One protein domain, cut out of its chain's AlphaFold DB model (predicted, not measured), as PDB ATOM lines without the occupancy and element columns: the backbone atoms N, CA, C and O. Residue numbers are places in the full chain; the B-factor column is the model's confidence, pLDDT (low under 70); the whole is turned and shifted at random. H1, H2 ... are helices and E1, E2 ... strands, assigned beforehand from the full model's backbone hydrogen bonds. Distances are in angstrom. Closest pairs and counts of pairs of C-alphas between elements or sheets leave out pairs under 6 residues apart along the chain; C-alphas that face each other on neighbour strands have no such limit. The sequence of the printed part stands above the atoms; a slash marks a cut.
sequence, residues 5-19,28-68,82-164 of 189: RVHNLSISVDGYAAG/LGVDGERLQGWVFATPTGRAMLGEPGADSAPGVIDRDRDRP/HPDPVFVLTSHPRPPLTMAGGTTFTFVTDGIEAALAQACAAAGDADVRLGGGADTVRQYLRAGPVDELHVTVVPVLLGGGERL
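AT A GLANCE: This is residues 5 to 19, 28 to 68 and 82 to 164 of the 189 residues of the protein "RibD C-terminal domain-containing protein" of Modestobacter sp. DSM 44400 (UniProt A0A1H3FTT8). A strongly twisted wall of six parallel strands has two helices, H4 and H5, packed over one face, two layers in all. Three short helices, H1, H2 and H3, follow one another near the E1 and E7 end of this wall; H1 and H2 only graze it and H3 is not on it. The printed part has 139 residues, with five named helices and seven named strands in the order E1 E2 H1 H2 H3 E3 E4 E5 H4 E6 H5 E7, and its class is mixed. The sheet runs E5 E4 E3 E6 E1 E7; the whole is compact, with a radius of gyration of the C-alphas of 15.0 A and spans of 38 by 33 by 32 A.

IN THESE COORDINATES: Find C-alpha 5 at (473.549, 449.432, 236.392), where E1, residues 5 to 12, begins; it is 20.0 A long and bends by 59 degrees at residue 8. Next come E2, residues 16 to 18, H1, 32 to 35, H2, 37 to 41, and H3, 43 to 48. Go on to E3, residues 59 to 62, E4, 86 to 89, and E5, 104 to 108. H4, residues 112 to 123, starts at C-alpha 112 (476.691, 440.143, 246.744) and is 16.1 A long. E6, residues 128 to 132, measures 12.4 A and H5, residues 134 to 143, 14.2 A. E7, residues 148 to 154, is 19.3 A long and ends at C-alpha 154 (485.150, 465.345, 238.261).

HOW THE PARTS SIT: Begin at edge strand E5: N 106 and O 86 of E4 are 2.8 A apart, within hydrogen-bond range. In the same range are N 87 and O 59 for E4 and E3, 2.8 A, N 60 and O 129 for E3 and E6, 2.9 A, N 130 and O 5 for E6 and E1, 2.8 A, and N 150 and O 6 for E1 and E7, 2.8 A. H4 lies over E4 and E3 at a height over the sheet of 7.4 A; its closest C-alphas with E4 are those of Phe 87 and Ala 115, 6.0 A. H5, on the same face, lies over E6 at a height of 8.6 A; the closest C-alphas are those of Leu 130 and Val 137, 7.1 A. E5, H4, E6 and E6, H5, E7 are split strand-helix-strand units, their strands parallel but not neighbours, with right-handed crossovers. E2 pairs with no named strand, but its residues 16 to 18 pair antiparallel with residues 162 to 163. H2 and H3 touch only at the corner, with the C-alphas of Val 39 and Gly 45 closest at 3.8 A. Every O i to N i+4 pair is within hydrogen-bond range in H2, H3, H4 and H5; H1 is too short for one.

THE WHOLE: The two C-alphas farthest apart are those of Pro 43 and Pro 93, 41.2 A. Look for two cuts: C-alphas 19 and 28 are 6.0 A apart, and C-alphas 68 and 82 are 23.2 A apart. Of the links that are printed whole, E4 to E5 is long. The mean pLDDT of the printed part is 82.1; residues 49 to 68, 82 to 83 and 101 are under 70.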
ATOM      1  N   ARG A   5     472.977 448.164 236.864       92.06
ATOM      2  CA  ARG A   5     473.549 449.432 236.392       92.06
ATOM      3  C   ARG A   5     474.199 450.203 237.533       92.06
ATOM      4  O   ARG A   5     473.547 450.524 238.525       92.06
ATOM      5  N   VAL A   6     475.465 450.569 237.374       89.94
ATOM      6  CA  VAL A   6     476.101 451.638 238.155       89.94
ATOM      7  C   VAL A   6     475.811 452.946 237.437       89.94
ATOM      8  O   VAL A   6     476.166 453.092 236.269       89.94
ATOM      9  N   HIS A   7     475.171 453.896 238.114       85.62
ATOM     10  CA  HIS A   7     474.754 455.145 237.483       85.62
ATOM     11  C   HIS A   7     475.074 456.369 238.340       85.62
ATOM     12  O   HIS A   7     474.778 456.385 239.538       85.62
ATOM     13  N   ASN A   8     475.647 457.398 237.704       81.25
ATOM     14  CA  ASN A   8     476.089 458.651 238.327       81.25
ATOM     15  C   ASN A   8     477.159 458.465 239.419       81.25
ATOM     16  O   ASN A   8     477.246 459.266 240.354       81.25
ATOM     17  N   LEU A   9     478.001 457.430 239.310       89.31
ATOM     18  CA  LEU A   9     479.113 457.247 240.240       89.31
ATOM     19  C   LEU A   9     480.198 458.283 239.940       89.31
ATOM     20  O   LEU A   9     480.853 458.231 238.901       89.31
ATOM     21  N   SER A  10     480.385 459.234 240.848       91.19
ATOM     22  CA  SER A  10     481.365 460.303 240.664       91.19
ATOM     23  C   SER A  10     482.738 459.872 241.169       91.19
ATOM     24  O   SER A  10     482.852 459.335 242.267       91.19
ATOM     25  N   ILE A  11     483.779 460.126 240.377       94.25
ATOM     26  CA  ILE A  11     485.176 459.908 240.756       94.25
ATOM     27  C   ILE A  11     486.021 461.147 240.474       94.25
ATOM     28  O   ILE A  11     485.742 461.919 239.557       94.25
ATOM     29  N   SER A  12     487.085 461.326 241.243       94.88
ATOM     30  CA  SER A  12     488.139 462.294 240.952       94.88
ATOM     31  C   SER A  12     488.968 461.870 239.732       94.88
ATOM     32  O   SER A  12     488.938 460.709 239.313       94.88
ATOM     33  N   VAL A  13     489.768 462.787 239.176       94.25
ATOM     34  CA  VAL A  13     490.662 462.488 238.035       94.25
ATOM     35  C   VAL A  13     491.667 461.381 238.372       94.25
ATOM     36  O   VAL A  13     492.026 460.580 237.514       94.25
ATOM     37  N   ASP A  14     492.112 461.313 239.625       94.19
ATOM     38  CA  ASP A  14     493.007 460.278 240.148       94.19
ATOM     39  C   ASP A  14     492.291 458.969 240.558       94.19
ATOM     40  O   ASP A  14     492.945 457.985 240.926       94.19
ATOM     41  N   GLY A  15     490.965 458.902 240.388       93.94
ATOM     42  CA  GLY A  15     490.174 457.669 240.428       93.94
ATOM     43  C   GLY A  15     489.515 457.339 241.769       93.94
ATOM     44  O   GLY A  15     489.155 456.178 241.986       93.94
ATOM     45  N   TYR A  16     489.368 458.313 242.666       94.69
ATOM     46  CA  TYR A  16     488.751 458.136 243.983       94.69
ATOM     47  C   TYR A  16     487.262 458.490 243.957       94.69
ATOM     48  O   TYR A  16     486.892 459.558 243.479       94.69
ATOM     49  N   ALA A  17     486.420 457.594 244.476       92.19
ATOM     50  CA  ALA A  17     484.973 457.783 244.628       92.19
ATOM     51  C   ALA A  17     484.592 458.404 245.985       92.19
ATOM     52  O   ALA A  17     483.494 458.929 246.147       92.19
ATOM     53  N   ALA A  18     485.509 458.352 246.949       91.31
ATOM     54  CA  ALA A  18     485.415 459.017 248.240       91.31
ATOM     55  C   ALA A  18     486.817 459.453 248.680       91.31
ATOM     56  O   ALA A  18     487.812 458.812 248.328       91.31
ATOM     57  N   GLY A  19     486.898 460.542 249.437       91.00
ATOM     58  CA  GLY A  19     488.126 461.003 250.071       91.00
ATOM     59  C   GLY A  19     488.552 460.121 251.252       91.00
ATOM     60  O   GLY A  19     487.855 459.176 251.627       91.00
ATOM     61  N   LEU A  28     481.457 460.831 252.611       81.50
ATOM     62  CA  LEU A  28     482.261 460.784 251.395       81.50
ATOM     63  C   LEU A  28     483.753 461.002 251.679       81.50
ATOM     64  O   LEU A  28     484.533 461.145 250.743       81.50
ATOM     65  N   GLY A  29     484.156 461.037 252.948       85.75
ATOM     66  CA  GLY A  29     485.510 461.346 253.385       85.75
ATOM     67  C   GLY A  29     485.852 462.826 253.237       85.75
ATOM     68  O   GLY A  29     485.068 463.637 252.730       85.75
ATOM     69  N   VAL A  30     487.051 463.187 253.685       88.62
ATOM     70  CA  VAL A  30     487.569 464.556 253.584       88.62
ATOM     71  C   VAL A  30     487.632 464.968 252.112       88.62
ATOM     72  O   VAL A  30     488.159 464.231 251.284       88.62
ATOM     73  N   ASP A  31     487.079 466.140 251.789       87.94
ATOM     74  CA  ASP A  31     486.957 466.691 250.429       87.94
ATOM     75  C   ASP A  31     486.069 465.899 249.447       87.94
ATOM     76  O   ASP A  31     485.910 466.317 248.295       87.94
ATOM     77  N   GLY A  32     485.423 464.809 249.878       85.69
ATOM     78  CA  GLY A  32     484.601 463.960 249.011       85.69
ATOM     79  C   GLY A  32     483.367 464.647 248.427       85.69
ATOM     80  O   GLY A  32     482.971 464.355 247.300       85.69
ATOM     81  N   GLU A  33     482.790 465.627 249.127       85.50
ATOM     82  CA  GLU A  33     481.635 466.396 248.633       85.50
ATOM     83  C   GLU A  33     481.926 467.156 247.332       85.50
ATOM     84  O   GLU A  33     481.023 467.415 246.531       85.50
ATOM     85  N   ARG A  34     483.202 467.456 247.056       88.00
ATOM     86  CA  ARG A  34     483.629 468.094 245.800       88.00
ATOM     87  C   ARG A  34     483.290 467.244 244.576       88.00
ATOM     88  O   ARG A  34     483.195 467.791 243.479       88.00
ATOM     89  N   LEU A  35     483.076 465.939 244.755       88.00
ATOM     90  CA  LEU A  35     482.643 465.020 243.703       88.00
ATOM     91  C   LEU A  35     481.166 465.177 243.322       88.00
ATOM     92  O   LEU A  35     480.776 464.692 242.271       88.00
ATOM     93  N   GLN A  36     480.346 465.854 244.127       84.12
ATOM     94  CA  GLN A  36     478.900 465.955 243.891       84.12
ATOM     95  C   GLN A  36     478.503 467.259 243.188       84.12
ATOM     96  O   GLN A  36     477.517 467.299 242.461       84.12
ATOM     97  N   GLY A  37     479.283 468.336 243.335       81.25
ATOM     98  CA  GLY A  37     478.889 469.678 242.878       81.25
ATOM     99  C   GLY A  37     478.542 469.800 241.385       81.25
ATOM    100  O   GLY A  37     477.742 470.659 241.005       81.25
ATOM    101  N   TRP A  38     479.086 468.929 240.527       83.00
ATOM    102  CA  TRP A  38     478.789 468.930 239.088       83.00
ATOM    103  C   TRP A  38     477.304 468.693 238.793       83.00
ATOM    104  O   TRP A  38     476.788 469.269 237.828       83.00
ATOM    105  N   VAL A  39     476.622 467.886 239.617       81.00
ATOM    106  CA  VAL A  39     475.241 467.463 239.365       81.00
ATOM    107  C   VAL A  39     474.293 468.665 239.394       81.00
ATOM    108  O   VAL A  39     473.417 468.808 238.548       81.00
ATOM    109  N   PHE A  40     474.547 469.617 240.292       81.00
ATOM    110  CA  PHE A  40     473.752 470.838 240.421       81.00
ATOM    111  C   PHE A  40     474.239 471.949 239.488       81.00
ATOM    112  O   PHE A  40     473.455 472.739 238.949       81.00
ATOM    113  N   ALA A  41     475.551 472.022 239.274       79.81
ATOM    114  CA  ALA A  41     476.160 473.150 238.590       79.81
ATOM    115  C   ALA A  41     476.139 473.030 237.055       79.81
ATOM    116  O   ALA A  41     476.108 474.050 236.358       79.81
ATOM    117  N   THR A  42     476.083 471.819 236.499       79.00
ATOM    118  CA  THR A  42     476.138 471.598 235.044       79.00
ATOM    119  C   THR A  42     474.749 471.370 234.432       79.00
ATOM    120  O   THR A  42     473.876 470.803 235.087       79.00
ATOM    121  N   PRO A  43     474.505 471.787 233.171       80.31
ATOM    122  CA  PRO A  43     473.281 471.413 232.459       80.31
ATOM    123  C   PRO A  43     473.102 469.894 232.355       80.31
ATOM    124  O   PRO A  43     471.992 469.414 232.548       80.31
ATOM    125  N   THR A  44     474.193 469.154 232.118       81.50
ATOM    126  CA  THR A  44     474.205 467.685 232.061       81.50
ATOM    127  C   THR A  44     473.718 467.070 233.371       81.50
ATOM    128  O   THR A  44     472.790 466.271 233.361       81.50
ATOM    129  N   GLY A  45     474.278 467.497 234.505       78.94
ATOM    130  CA  GLY A  45     473.871 467.012 235.822       78.94
ATOM    131  C   GLY A  45     472.421 467.337 236.168       78.94
ATOM    132  O   GLY A  45     471.686 466.470 236.632       78.94
ATOM    133  N   ARG A  46     471.969 468.560 235.867       77.75
ATOM    134  CA  ARG A  46     470.577 468.959 236.119       77.75
ATOM    135  C   ARG A  46     469.580 468.206 235.249       77.75
ATOM    136  O   ARG A  46     468.493 467.910 235.728       77.75
ATOM    137  N   ALA A  47     469.937 467.916 233.999       75.94
ATOM    138  CA  ALA A  47     469.124 467.059 233.146       75.94
ATOM    139  C   ALA A  47     469.025 465.653 233.753       75.94
ATOM    140  O   ALA A  47     467.925 465.140 233.903       75.94
ATOM    141  N   MET A  48     470.148 465.090 234.210       73.31
ATOM    142  CA  MET A  48     470.186 463.757 234.819       73.31
ATOM    143  C   MET A  48     469.364 463.635 236.109       73.31
ATOM    144  O   MET A  48     468.773 462.587 236.316       73.31
ATOM    145  N   LEU A  49     469.266 464.674 236.947       66.75
ATOM    146  CA  LEU A  49     468.386 464.670 238.133       66.75
ATOM    147  C   LEU A  49     466.885 464.622 237.789       66.75
ATOM    148  O   LEU A  49     466.067 464.332 238.656       66.75
ATOM    149  N   GLY A  50     466.506 464.953 236.551       55.34
ATOM    150  CA  GLY A  50     465.115 464.996 236.094       55.34
ATOM    151  C   GLY A  50     464.673 463.788 235.263       55.34
ATOM    152  O   GLY A  50     463.511 463.745 234.859       55.34
ATOM    153  N   GLU A  51     465.566 462.834 234.981       56.59
ATOM    154  CA  GLU A  51     465.267 461.692 234.111       56.59
ATOM    155  C   GLU A  51     464.559 460.548 234.870       56.59
ATOM    156  O   GLU A  51     464.970 460.186 235.979       56.59
ATOM    157  N   PRO A  52     463.524 459.914 234.280       44.25
ATOM    158  CA  PRO A  52     462.904 458.715 234.840       44.25
ATOM    159  C   PRO A  52     463.947 457.611 235.095       44.25
ATOM    160  O   PRO A  52     464.659 457.200 234.181       44.25
ATOM    161  N   GLY A  53     464.036 457.120 236.336       48.16
ATOM    162  CA  GLY A  53     465.000 456.084 236.740       48.16
ATOM    163  C   GLY A  53     466.357 456.604 237.228       48.16
ATOM    164  O   GLY A  53     467.185 455.805 237.664       48.16
ATOM    165  N   ALA A  54     466.589 457.923 237.223       47.06
ATOM    166  CA  ALA A  54     467.791 458.516 237.813       47.06
ATOM    167  C   ALA A  54     467.873 458.287 239.331       47.06
ATOM    168  O   ALA A  54     468.961 458.030 239.841       47.06
ATOM    169  N   ASP A  55     466.718 458.307 240.009       48.31
ATOM    170  CA  ASP A  55     466.566 458.144 241.461       48.31
ATOM    171  C   ASP A  55     465.484 457.125 241.859       48.31
ATOM    172  O   ASP A  55     465.115 457.035 243.026       48.31
ATOM    173  N   SER A  56     464.973 456.322 240.922       46.62
ATOM    174  CA  SER A  56     463.957 455.306 241.231       46.62
ATOM    175  C   SER A  56     464.283 453.976 240.566       46.62
ATOM    176  O   SER A  56     463.982 453.755 239.394       46.62
ATOM    177  N   ALA A  57     464.985 453.136 241.318       49.41
ATOM    178  CA  ALA A  57     465.222 451.730 241.034       49.41
ATOM    179  C   ALA A  57     465.657 451.051 242.339       49.41
ATOM    180  O   ALA A  57     466.383 451.676 243.125       49.41
ATOM    181  N   PRO A  58     465.292 449.777 242.574       54.09
ATOM    182  CA  PRO A  58     465.819 449.042 243.707       54.09
ATOM    183  C   PRO A  58     467.343 449.054 243.695       54.09
ATOM    184  O   PRO A  58     467.980 448.771 242.675       54.09
ATOM    185  N   GLY A  59     467.910 449.450 244.829       58.56
ATOM    186  CA  GLY A  59     469.319 449.788 244.949       58.56
ATOM    187  C   GLY A  59     470.084 448.759 245.766       58.56
ATOM    188  O   GLY A  59     469.614 448.391 246.838       58.56
ATOM    189  N   VAL A  60     471.271 448.339 245.335       58.91
ATOM    190  CA  VAL A  60     472.253 447.751 246.260       58.91
ATOM    191  C   VAL A  60     473.188 448.858 246.728       58.91
ATOM    192  O   VAL A  60     473.804 449.531 245.899       58.91
ATOM    193  N   ILE A  61     473.290 449.043 248.041       68.75
ATOM    194  CA  ILE A  61     474.243 449.973 248.651       68.75
ATOM    195  C   ILE A  61     475.135 449.254 249.657       68.75
ATOM    196  O   ILE A  61     474.730 448.277 250.286       68.75
ATOM    197  N   ASP A  62     476.345 449.761 249.818       62.06
ATOM    198  CA  ASP A  62     477.262 449.372 250.873       62.06
ATOM    199  C   ASP A  62     476.927 450.125 252.157       62.06
ATOM    200  O   ASP A  62     476.652 451.333 252.137       62.06
ATOM    201  N   ARG A  63     476.995 449.422 253.284       57.81
ATOM    202  CA  ARG A  63     477.079 450.064 254.590       57.81
ATOM    203  C   ARG A  63     478.547 450.355 254.856       57.81
ATOM    204  O   ARG A  63     479.367 449.449 254.771       57.81
ATOM    205  N   ASP A  64     478.852 451.578 255.281       53.34
ATOM    206  CA  ASP A  64     480.184 451.916 255.780       53.34
ATOM    207  C   ASP A  64     480.694 450.821 256.740       53.34
ATOM    208  O   ASP A  64     480.045 450.455 257.728       53.34
ATOM    209  N   ARG A  65     481.824 450.235 256.345       48.72
ATOM    210  CA  ARG A  65     482.349 448.926 256.758       48.72
ATOM    211  C   ARG A  65     482.664 448.844 258.253       48.72
ATOM    212  O   ARG A  65     482.784 447.747 258.792       48.72
ATOM    213  N   ASP A  66     482.770 449.991 258.922       43.44
ATOM    214  CA  ASP A  66     483.406 450.102 260.232       43.44
ATOM    215  C   ASP A  66     482.468 450.369 261.419       43.44
ATOM    216  O   ASP A  66     482.966 450.517 262.543       43.44
ATOM    217  N   ARG A  67     481.131 450.417 261.268       52.91
ATOM    218  CA  ARG A  67     480.250 450.678 262.432       52.91
ATOM    219  C   ARG A  67     478.924 449.896 262.445       52.91
ATOM    220  O   ARG A  67     478.136 450.027 261.515       52.91
ATOM    221  N   PRO A  68     478.624 449.156 263.537       44.59
ATOM    222  CA  PRO A  68     477.394 448.388 263.743       44.59
ATOM    223  C   PRO A  68     476.311 449.166 264.516       44.59
ATOM    224  O   PRO A  68     475.539 448.570 265.262       44.59
ATOM    225  N   HIS A  82     464.289 457.907 247.329       62.25
ATOM    226  CA  HIS A  82     464.062 456.634 246.644       62.25
ATOM    227  C   HIS A  82     462.825 455.927 247.217       62.25
ATOM    228  O   HIS A  82     462.953 455.273 248.244       62.25
ATOM    229  N   PRO A  83     461.640 455.961 246.589       64.56
ATOM    230  CA  PRO A  83     460.474 455.218 247.087       64.56
ATOM    231  C   PRO A  83     460.617 453.685 246.954       64.56
ATOM    232  O   PRO A  83     459.712 452.945 247.340       64.56
ATOM    233  N   ASP A  84     461.740 453.202 246.414       74.69
ATOM    234  CA  ASP A  84     461.988 451.800 246.082       74.69
ATOM    235  C   ASP A  84     462.701 451.011 247.202       74.69
ATOM    236  O   ASP A  84     463.387 451.587 248.052       74.69
ATOM    237  N   PRO A  85     462.591 449.667 247.216       83.00
ATOM    238  CA  PRO A  85     463.355 448.811 248.123       83.00
ATOM    239  C   PRO A  85     464.873 448.954 247.941       83.00
ATOM    240  O   PRO A  85     465.382 448.907 246.822       83.00
ATOM    241  N   VAL A  86     465.617 449.047 249.043       85.19
ATOM    242  CA  VAL A  86     467.084 449.143 249.038       85.19
ATOM    243  C   VAL A  86     467.684 447.966 249.801       85.19
ATOM    244  O   VAL A  86     467.310 447.686 250.937       85.19
ATOM    245  N   PHE A  87     468.650 447.287 249.192       88.38
ATOM    246  CA  PHE A  87     469.360 446.145 249.756       88.38
ATOM    247  C   PHE A  87     470.752 446.584 250.202       88.38
ATOM    248  O   PHE A  87     471.599 446.963 249.395       88.38
ATOM    249  N   VAL A  88     470.982 446.561 251.509       86.19
ATOM    250  CA  VAL A  88     472.229 447.008 252.126       86.19
ATOM    251  C   VAL A  88     473.136 445.801 252.320       86.19
ATOM    252  O   VAL A  88     472.835 444.940 253.148       86.19
ATOM    253  N   LEU A  89     474.241 445.731 251.580       84.94
ATOM    254  CA  LEU A  89     475.254 444.698 251.779       84.94
ATOM    255  C   LEU A  89     475.999 444.983 253.086       84.94
ATOM    256  O   LEU A  89     476.568 446.057 253.268       84.94
ATOM    257  N   THR A  90     475.965 444.050 254.035       82.25
ATOM    258  CA  THR A  90     476.623 444.242 255.331       82.25
ATOM    259  C   THR A  90     476.901 442.918 256.026       82.25
ATOM    260  O   THR A  90     476.136 441.978 255.897       82.25
ATOM    261  N   SER A  91     477.945 442.851 256.850       81.69
ATOM    262  CA  SER A  91     478.180 441.703 257.740       81.69
ATOM    263  C   SER A  91     477.357 441.764 259.036       81.69
ATOM    264  O   SER A  91     477.437 440.854 259.862       81.69
ATOM    265  N   HIS A  92     476.597 442.842 259.257       78.50
ATOM    266  CA  HIS A  92     475.849 443.078 260.490       78.50
ATOM    267  C   HIS A  92     474.349 442.825 260.291       78.50
ATOM    268  O   HIS A  92     473.681 443.645 259.656       78.50
ATOM    269  N   PRO A  93     473.789 441.738 260.853       80.69
ATOM    270  CA  PRO A  93     472.370 441.449 260.713       80.69
ATOM    271  C   PRO A  93     471.535 442.509 261.432       80.69
ATOM    272  O   PRO A  93     471.817 442.871 262.576       80.69
ATOM    273  N   ARG A  94     470.482 442.991 260.768       81.31
ATOM    274  CA  ARG A  94     469.540 443.967 261.324       81.31
ATOM    275  C   ARG A  94     468.153 443.774 260.698       81.31
ATOM    276  O   ARG A  94     468.076 443.457 259.510       81.31
ATOM    277  N   PRO A  95     467.056 443.960 261.458       83.88
ATOM    278  CA  PRO A  95     465.712 443.974 260.886       83.88
ATOM    279  C   PRO A  95     465.565 445.049 259.797       83.88
ATOM    280  O   PRO A  95     466.222 446.090 259.899       83.88
ATOM    281  N   PRO A  96     464.697 444.847 258.790       85.62
ATOM    282  CA  PRO A  96     464.438 445.871 257.789       85.62
ATOM    283  C   PRO A  96     463.993 447.198 258.414       85.62
ATOM    284  O   PRO A  96     463.239 447.211 259.389       85.62
ATOM    285  N   LEU A  97     464.456 448.309 257.844       83.12
ATOM    286  CA  LEU A  97     464.128 449.663 258.286       83.12
ATOM    287  C   LEU A  97     463.265 450.353 257.228       83.12
ATOM    288  O   LEU A  97     463.750 450.652 256.139       83.12
ATOM    289  N   THR A  98     462.005 450.630 257.560       84.25
ATOM    290  CA  THR A  98     461.089 451.394 256.701       84.25
ATOM    291  C   THR A  98     461.144 452.881 257.047       84.25
ATOM    292  O   THR A  98     461.027 453.250 258.215       84.25
ATOM    293  N   MET A  99     461.317 453.727 256.034       80.19
ATOM    294  CA  MET A  99     461.380 455.188 256.148       80.19
ATOM    295  C   MET A  99     460.033 455.846 255.827       80.19
ATOM    296  O   MET A  99     459.157 455.225 255.223       80.19
ATOM    297  N   ALA A 100     459.870 457.120 256.205       71.12
ATOM    298  CA  ALA A 100     458.626 457.865 255.991       71.12
ATOM    299  C   ALA A 100     458.272 458.033 254.495       71.12
ATOM    300  O   ALA A 100     457.090 458.103 254.163       71.12
ATOM    301  N   GLY A 101     459.276 458.004 253.608       67.38
ATOM    302  CA  GLY A 101     459.139 458.070 252.144       67.38
ATOM    303  C   GLY A 101     458.782 456.750 251.440       67.38
ATOM    304  O   GLY A 101     458.747 456.695 250.214       67.38
ATOM    305  N   GLY A 102     458.526 455.666 252.186       74.62
ATOM    306  CA  GLY A 102     458.167 454.350 251.630       74.62
ATOM    307  C   GLY A 102     459.354 453.434 251.313       74.62
ATOM    308  O   GLY A 102     459.173 452.227 251.153       74.62
ATOM    309  N   THR A 103     460.577 453.966 251.326       79.69
ATOM    310  CA  THR A 103     461.820 453.194 251.209       79.69
ATOM    311  C   THR A 103     461.928 452.175 252.328       79.69
ATOM    312  O   THR A 103     461.738 452.497 253.503       79.69
ATOM    313  N   THR A 104     462.302 450.950 251.983       84.81
ATOM    314  CA  THR A 104     462.658 449.931 252.972       84.81
ATOM    315  C   THR A 104     464.089 449.480 252.740       84.81
ATOM    316  O   THR A 104     464.408 448.975 251.667       84.81
ATOM    317  N   PHE A 105     464.935 449.644 253.757       84.69
ATOM    318  CA  PHE A 105     466.283 449.091 253.785       84.69
ATOM    319  C   PHE A 105     466.242 447.657 254.309       84.69
ATOM    320  O   PHE A 105     465.891 447.432 255.468       84.69
ATOM    321  N   THR A 106     466.640 446.698 253.482       88.31
ATOM    322  CA  THR A 106     466.829 445.293 253.854       88.31
ATOM    323  C   THR A 106     468.322 445.014 253.977       88.31
ATOM    324  O   THR A 106     469.065 445.185 253.017       88.31
ATOM    325  N   PHE A 107     468.772 444.578 255.151       88.31
ATOM    326  CA  PHE A 107     470.183 444.281 255.411       88.31
ATOM    327  C   PHE A 107     470.504 442.840 254.994       88.31
ATOM    328  O   PHE A 107     469.929 441.897 255.538       88.31
ATOM    329  N   VAL A 108     471.408 442.671 254.028       89.69
ATOM    330  CA  VAL A 108     471.771 441.375 253.437       89.69
ATOM    331  C   VAL A 108     473.181 440.980 253.864       89.69
ATOM    332  O   VAL A 108     474.146 441.678 253.557       89.69
ATOM    333  N   THR A 109     473.286 439.835 254.543       89.69
ATOM    334  CA  THR A 109     474.541 439.296 255.102       89.69
ATOM    335  C   THR A 109     475.150 438.151 254.307       89.69
ATOM    336  O   THR A 109     476.271 437.736 254.590       89.69
ATOM    337  N   ASP A 110     474.433 437.648 253.305       90.81
ATOM    338  CA  ASP A 110     474.781 436.407 252.604       90.81
ATOM    339  C   ASP A 110     475.628 436.640 251.338       90.81
ATOM    340  O   ASP A 110     475.810 435.730 250.533       90.81
ATOM    341  N   GLY A 111     476.157 437.857 251.162       90.44
ATOM    342  CA  GLY A 111     477.029 438.230 250.046       90.44
ATOM    343  C   GLY A 111     476.330 438.969 248.900       90.44
ATOM    344  O   GLY A 111     475.128 439.252 248.937       90.44
ATOM    345  N   ILE A 112     477.120 439.307 247.876       92.56
ATOM    346  CA  ILE A 112     476.691 440.143 246.744       92.56
ATOM    347  C   ILE A 112     475.635 439.447 245.883       92.56
ATOM    348  O   ILE A 112     474.680 440.074 245.436       92.56
ATOM    349  N   GLU A 113     475.740 438.137 245.692       93.88
ATOM    350  CA  GLU A 113     474.819 437.374 244.853       93.88
ATOM    351  C   GLU A 113     473.423 437.333 245.477       93.88
ATOM    352  O   GLU A 113     472.422 437.480 244.776       93.88
ATOM    353  N   ALA A 114     473.353 437.192 246.804       93.12
ATOM    354  CA  ALA A 114     472.098 437.229 247.543       93.12
ATOM    355  C   ALA A 114     471.457 438.623 247.487       93.12
ATOM    356  O   ALA A 114     470.252 438.729 247.254       93.12
ATOM    357  N   ALA A 115     472.253 439.686 247.652       91.75
ATOM    358  CA  ALA A 115     471.762 441.060 247.572       91.75
ATOM    359  C   ALA A 115     471.206 441.377 246.177       91.75
ATOM    360  O   ALA A 115     470.089 441.881 246.057       91.75
ATOM    361  N   LEU A 116     471.934 441.003 245.122       91.94
ATOM    362  CA  LEU A 116     471.486 441.180 243.743       91.94
ATOM    363  C   LEU A 116     470.239 440.357 243.427       91.94
ATOM    364  O   LEU A 116     469.323 440.865 242.790       91.94
ATOM    365  N   ALA A 117     470.166 439.103 243.878       92.06
ATOM    366  CA  ALA A 117     468.992 438.265 243.648       92.06
ATOM    367  C   ALA A 117     467.727 438.868 244.276       92.06
ATOM    368  O   ALA A 117     466.675 438.891 243.635       92.06
ATOM    369  N   GLN A 118     467.830 439.394 245.501       91.75
ATOM    370  CA  GLN A 118     466.713 440.073 246.157       91.75
ATOM    371  C   GLN A 118     466.343 441.385 245.449       91.75
ATOM    372  O   GLN A 118     465.157 441.640 245.235       91.75
ATOM    373  N   ALA A 119     467.335 442.164 245.009       90.12
ATOM    374  CA  ALA A 119     467.110 443.379 244.229       90.12
ATOM    375  C   ALA A 119     466.400 443.093 242.900       90.12
ATOM    376  O   ALA A 119     465.394 443.726 242.591       90.12
ATOM    377  N   CYS A 120     466.846 442.081 242.158       90.50
ATOM    378  CA  CYS A 120     466.206 441.645 240.920       90.50
ATOM    379  C   CYS A 120     464.768 441.161 241.145       90.50
ATOM    380  O   CYS A 120     463.897 441.427 240.321       90.50
ATOM    381  N   ALA A 121     464.501 440.463 242.252       90.81
ATOM    382  CA  ALA A 121     463.149 440.024 242.595       90.81
ATOM    383  C   ALA A 121     462.218 441.206 242.923       90.81
ATOM    384  O   ALA A 121     461.029 441.149 242.610       90.81
ATOM    385  N   ALA A 122     462.755 442.270 243.525       88.06
ATOM    386  CA  ALA A 122     462.014 443.489 243.839       88.06
ATOM    387  C   ALA A 122     461.840 444.432 242.634       88.06
ATOM    388  O   ALA A 122     460.896 445.217 242.618       88.06
ATOM    389  N   ALA A 123     462.721 444.356 241.632       85.12
ATOM    390  CA  ALA A 123     462.723 445.258 240.479       85.12
ATOM    391  C   ALA A 123     461.568 445.033 239.497       85.12
ATOM    392  O   ALA A 123     461.170 445.966 238.801       85.12
ATOM    393  N   GLY A 124     460.991 443.829 239.444       83.81
ATOM    394  CA  GLY A 124     459.944 443.514 238.472       83.81
ATOM    395  C   GLY A 124     460.449 443.712 237.037       83.81
ATOM    396  O   GLY A 124     461.365 443.011 236.610       83.81
ATOM    397  N   ASP A 125     459.859 444.672 236.320       82.88
ATOM    398  CA  ASP A 125     460.249 445.042 234.950       82.88
ATOM    399  C   ASP A 125     461.310 446.164 234.890       82.88
ATOM    400  O   ASP A 125     461.753 446.531 233.800       82.88
ATOM    401  N   ALA A 126     461.713 446.728 236.034       85.50
ATOM    402  CA  ALA A 126     462.738 447.766 236.119       85.50
ATOM    403  C   ALA A 126     464.161 447.180 236.172       85.50
ATOM    404  O   ALA A 126     464.363 446.000 236.457       85.50
ATOM    405  N   ASP A 127     465.160 448.029 235.920       89.75
ATOM    406  CA  ASP A 127     466.573 447.712 236.150       89.75
ATOM    407  C   ASP A 127     466.924 447.798 237.652       89.75
ATOM    408  O   ASP A 127     466.205 448.411 238.442       89.75
ATOM    409  N   VAL A 128     468.059 447.217 238.048       90.12
ATOM    410  CA  VAL A 128     468.624 447.321 239.403       90.12
ATOM    411  C   VAL A 128     469.746 448.353 239.411       90.12
ATOM    412  O   VAL A 128     470.676 448.284 238.601       90.12
ATOM    413  N   ARG A 129     469.703 449.289 240.362       88.94
ATOM    414  CA  ARG A 129     470.763 450.284 240.554       88.94
ATOM    415  C   ARG A 129     471.793 449.775 241.557       88.94
ATOM    416  O   ARG A 129     471.463 449.332 242.650       88.94
ATOM    417  N   LEU A 130     473.067 449.904 241.224       88.81
ATOM    418  CA  LEU A 130     474.165 449.724 242.165       88.81
ATOM    419  C   LEU A 130     474.613 451.104 242.653       88.81
ATOM    420  O   LEU A 130     475.233 451.859 241.906       88.81
ATOM    421  N   GLY A 131     474.239 451.459 243.882       78.75
ATOM    422  CA  GLY A 131     474.421 452.808 244.428       78.75
ATOM    423  C   GLY A 131     475.838 453.120 244.921       78.75
ATOM    424  O   GLY A 131     476.167 454.290 245.092       78.75
ATOM    425  N   GLY A 132     476.687 452.110 245.120       79.75
ATOM    426  CA  GLY A 132     478.005 452.266 245.756       79.75
ATOM    427  C   GLY A 132     477.995 451.817 247.220       79.75
ATOM    428  O   GLY A 132     476.974 451.338 247.684       79.75
ATOM    429  N   GLY A 133     479.069 451.931 248.005       83.25
ATOM    430  CA  GLY A 133     480.346 452.598 247.729       83.25
ATOM    431  C   GLY A 133     481.268 451.876 246.745       83.25
ATOM    432  O   GLY A 133     480.876 450.902 246.092       83.25
ATOM    433  N   ALA A 134     482.499 452.379 246.597       89.00
ATOM    434  CA  ALA A 134     483.399 451.866 245.570       89.00
ATOM    435  C   ALA A 134     483.746 450.392 245.801       89.00
ATOM    436  O   ALA A 134     483.832 449.662 244.824       89.00
ATOM    437  N   ASP A 135     483.860 449.914 247.042       87.88
ATOM    438  CA  ASP A 135     484.113 448.502 247.331       87.88
ATOM    439  C   ASP A 135     483.041 447.578 246.785       87.88
ATOM    440  O   ASP A 135     483.347 446.673 246.010       87.88
ATOM    441  N   THR A 136     481.784 447.863 247.103       89.19
ATOM    442  CA  THR A 136     480.657 447.109 246.567       89.19
ATOM    443  C   THR A 136     480.666 447.127 245.036       89.19
ATOM    444  O   THR A 136     480.550 446.074 244.408       89.19
ATOM    445  N   VAL A 137     480.918 448.278 244.402       91.75
ATOM    446  CA  VAL A 137     481.054 448.347 242.933       91.75
ATOM    447  C   VAL A 137     482.208 447.476 242.431       91.75
ATOM    448  O   VAL A 137     482.025 446.733 241.470       91.75
ATOM    449  N   ARG A 138     483.371 447.483 243.093       92.19
ATOM    450  CA  ARG A 138     484.504 446.607 242.745       92.19
ATOM    451  C   ARG A 138     484.133 445.131 242.849       92.19
ATOM    452  O   ARG A 138     484.536 444.358 241.982       92.19
ATOM    453  N   GLN A 139     483.393 444.730 243.881       92.25
ATOM    454  CA  GLN A 139     482.952 443.344 244.055       92.25
ATOM    455  C   GLN A 139     482.085 442.892 242.871       92.25
ATOM    456  O   GLN A 139     482.380 441.868 242.255       92.25
ATOM    457  N   TYR A 140     481.095 443.697 242.476       93.25
ATOM    458  CA  TYR A 140     480.253 443.393 241.316       93.25
ATOM    459  C   TYR A 140     481.014 443.460 239.987       93.25
ATOM    460  O   TYR A 140     480.835 442.590 239.141       93.25
ATOM    461  N   LEU A 141     481.920 444.420 239.794       92.50
ATOM    462  CA  LEU A 141     482.751 444.472 238.586       92.50
ATOM    463  C   LEU A 141     483.654 443.235 238.448       92.50
ATOM    464  O   LEU A 141     483.877 442.766 237.336       92.50
ATOM    465  N   ARG A 142     484.157 442.679 239.558       91.50
ATOM    466  CA  ARG A 142     484.960 441.441 239.553       91.50
ATOM    467  C   ARG A 142     484.118 440.196 239.295       91.50
ATOM    468  O   ARG A 142     484.595 439.279 238.633       91.50
ATOM    469  N   ALA A 143     482.894 440.157 239.815       92.00
ATOM    470  CA  ALA A 143     481.975 439.041 239.603       92.00
ATOM    471  C   ALA A 143     481.401 439.008 238.172       92.00
ATOM    472  O   ALA A 143     480.990 437.949 237.702       92.00
ATOM    473  N   GLY A 144     481.376 440.152 237.479       91.81
ATOM    474  CA  GLY A 144     480.925 440.274 236.092       91.81
ATOM    475  C   GLY A 144     479.423 440.470 235.804       91.81
ATOM    476  O   GLY A 144     479.105 440.508 234.619       91.81
ATOM    477  N   PRO A 145     478.476 440.618 236.761       93.19
ATOM    478  CA  PRO A 145     477.070 440.864 236.420       93.19
ATOM    479  C   PRO A 145     476.738 442.329 236.086       93.19
ATOM    480  O   PRO A 145     475.568 442.634 235.909       93.19
ATOM    481  N   VAL A 146     477.706 443.255 236.068       94.12
ATOM    482  CA  VAL A 146     477.437 444.675 235.767       94.12
ATOM    483  C   VAL A 146     477.211 444.851 234.266       94.12
ATOM    484  O   VAL A 146     478.146 444.699 233.485       94.12
ATOM    485  N   ASP A 147     475.991 445.220 233.881       93.56
ATOM    486  CA  ASP A 147     475.614 445.460 232.483       93.56
ATOM    487  C   ASP A 147     475.951 446.886 232.024       93.56
ATOM    488  O   ASP A 147     476.208 447.122 230.846       93.56
ATOM    489  N   GLU A 148     475.928 447.858 232.942       93.50
ATOM    490  CA  GLU A 148     476.193 449.263 232.628       93.50
ATOM    491  C   GLU A 148     477.000 449.951 233.731       93.50
ATOM    492  O   GLU A 148     476.671 449.856 234.915       93.50
ATOM    493  N   LEU A 149     478.042 450.683 233.329       93.25
ATOM    494  CA  LEU A 149     478.893 451.474 234.213       93.25
ATOM    495  C   LEU A 149     478.941 452.924 233.723       93.25
ATOM    496  O   LEU A 149     479.721 453.265 232.835       93.25
ATOM    497  N   HIS A 150     478.129 453.785 234.329       91.81
ATOM    498  CA  HIS A 150     478.163 455.226 234.101       91.81
ATOM    499  C   HIS A 150     478.928 455.922 235.235       91.81
ATOM    500  O   HIS A 150     478.508 455.931 236.398       91.81
ATOM    501  N   VAL A 151     480.077 456.499 234.869       92.06
ATOM    502  CA  VAL A 151     481.028 457.138 235.784       92.06
ATOM    503  C   VAL A 151     481.239 458.592 235.388       92.06
ATOM    504  O   VAL A 151     481.620 458.883 234.253       92.06
ATOM    505  N   THR A 152     481.076 459.499 236.346       91.88
ATOM    506  CA  THR A 152     481.350 460.924 236.154       91.88
ATOM    507  C   THR A 152     482.744 461.265 236.660       91.88
ATOM    508  O   THR A 152     483.014 461.183 237.856       91.88
ATOM    509  N   VAL A 153     483.633 461.698 235.764       93.06
ATOM    510  CA  VAL A 153     484.978 462.158 236.139       93.06
ATOM    511  C   VAL A 153     484.943 463.648 236.469       93.06
ATOM    512  O   VAL A 153     484.755 464.497 235.596       93.06
ATOM    513  N   VAL A 154     485.142 463.975 237.742       92.31
ATOM    514  CA  VAL A 154     485.150 465.345 238.261       92.31
ATOM    515  C   VAL A 154     486.581 465.885 238.223       92.31
ATOM    516  O   VAL A 154     487.485 465.187 238.687       92.31
ATOM    517  N   PRO A 155     486.827 467.114 237.716       91.06
ATOM    518  CA  PRO A 155     488.168 467.683 237.530       91.06
ATOM    519  C   PRO A 155     488.810 468.150 238.852       91.06
ATOM    520  O   PRO A 155     489.223 469.299 239.001       91.06
ATOM    521  N   VAL A 156     488.880 467.254 239.831       91.06
ATOM    522  CA  VAL A 156     489.530 467.434 241.130       91.06
ATOM    523  C   VAL A 156     490.514 466.292 241.363       91.06
ATOM    524  O   VAL A 156     490.363 465.207 240.804       91.06
ATOM    525  N   LEU A 157     491.522 466.552 242.192       93.88
ATOM    526  CA  LEU A 157     492.429 465.540 242.725       93.88
ATOM    527  C   LEU A 157     492.136 465.401 244.216       93.88
ATOM    528  O   LEU A 157     492.137 466.415 244.921       93.88
ATOM    529  N   LEU A 158     491.867 464.177 244.667       93.62
ATOM    530  CA  LEU A 158     491.664 463.879 246.091       93.62
ATOM    531  C   LEU A 158     492.957 463.396 246.758       93.62
ATOM    532  O   LEU A 158     493.141 463.585 247.955       93.62
ATOM    533  N   GLY A 159     493.880 462.803 245.998       93.69
ATOM    534  CA  GLY A 159     495.183 462.336 246.475       93.69
ATOM    535  C   GLY A 159     495.140 461.071 247.338       93.69
ATOM    536  O   GLY A 159     496.188 460.489 247.607       93.69
ATOM    537  N   GLY A 160     493.954 460.619 247.745       92.88
ATOM    538  CA  GLY A 160     493.744 459.445 248.582       92.88
ATOM    539  C   GLY A 160     492.260 459.188 248.833       92.88
ATOM    540  O   GLY A 160     491.411 459.993 248.453       92.88
ATOM    541  N   GLY A 161     491.964 458.073 249.502       91.94
ATOM    542  CA  GLY A 161     490.603 457.656 249.831       91.94
ATOM    543  C   GLY A 161     490.211 456.350 249.156       91.94
ATOM    544  O   GLY A 161     491.057 455.485 248.912       91.94
ATOM    545  N   GLU A 162     488.925 456.195 248.860       91.62
ATOM    546  CA  GLU A 162     488.396 454.966 248.286       91.62
ATOM    547  C   GLU A 162     488.470 454.983 246.754       91.62
ATOM    548  O   GLU A 162     487.745 455.715 246.080       91.62
ATOM    549  N   ARG A 163     489.367 454.171 246.183       92.75
ATOM    550  CA  ARG A 163     489.634 454.152 244.740       92.75
ATOM    551  C   ARG A 163     488.720 453.180 243.995       92.75
ATOM    552  O   ARG A 163     488.675 451.998 244.329       92.75
ATOM    553  N   LEU A 164     488.034 453.637 242.946       92.50
ATOM    554  CA  LEU A 164     487.100 452.794 242.185       92.50
ATOM    555  C   LEU A 164     487.812 451.636 241.476       92.50
ATOM    556  O   LEU A 164     487.417 450.488 241.620       92.50
TER     557      LEU A 164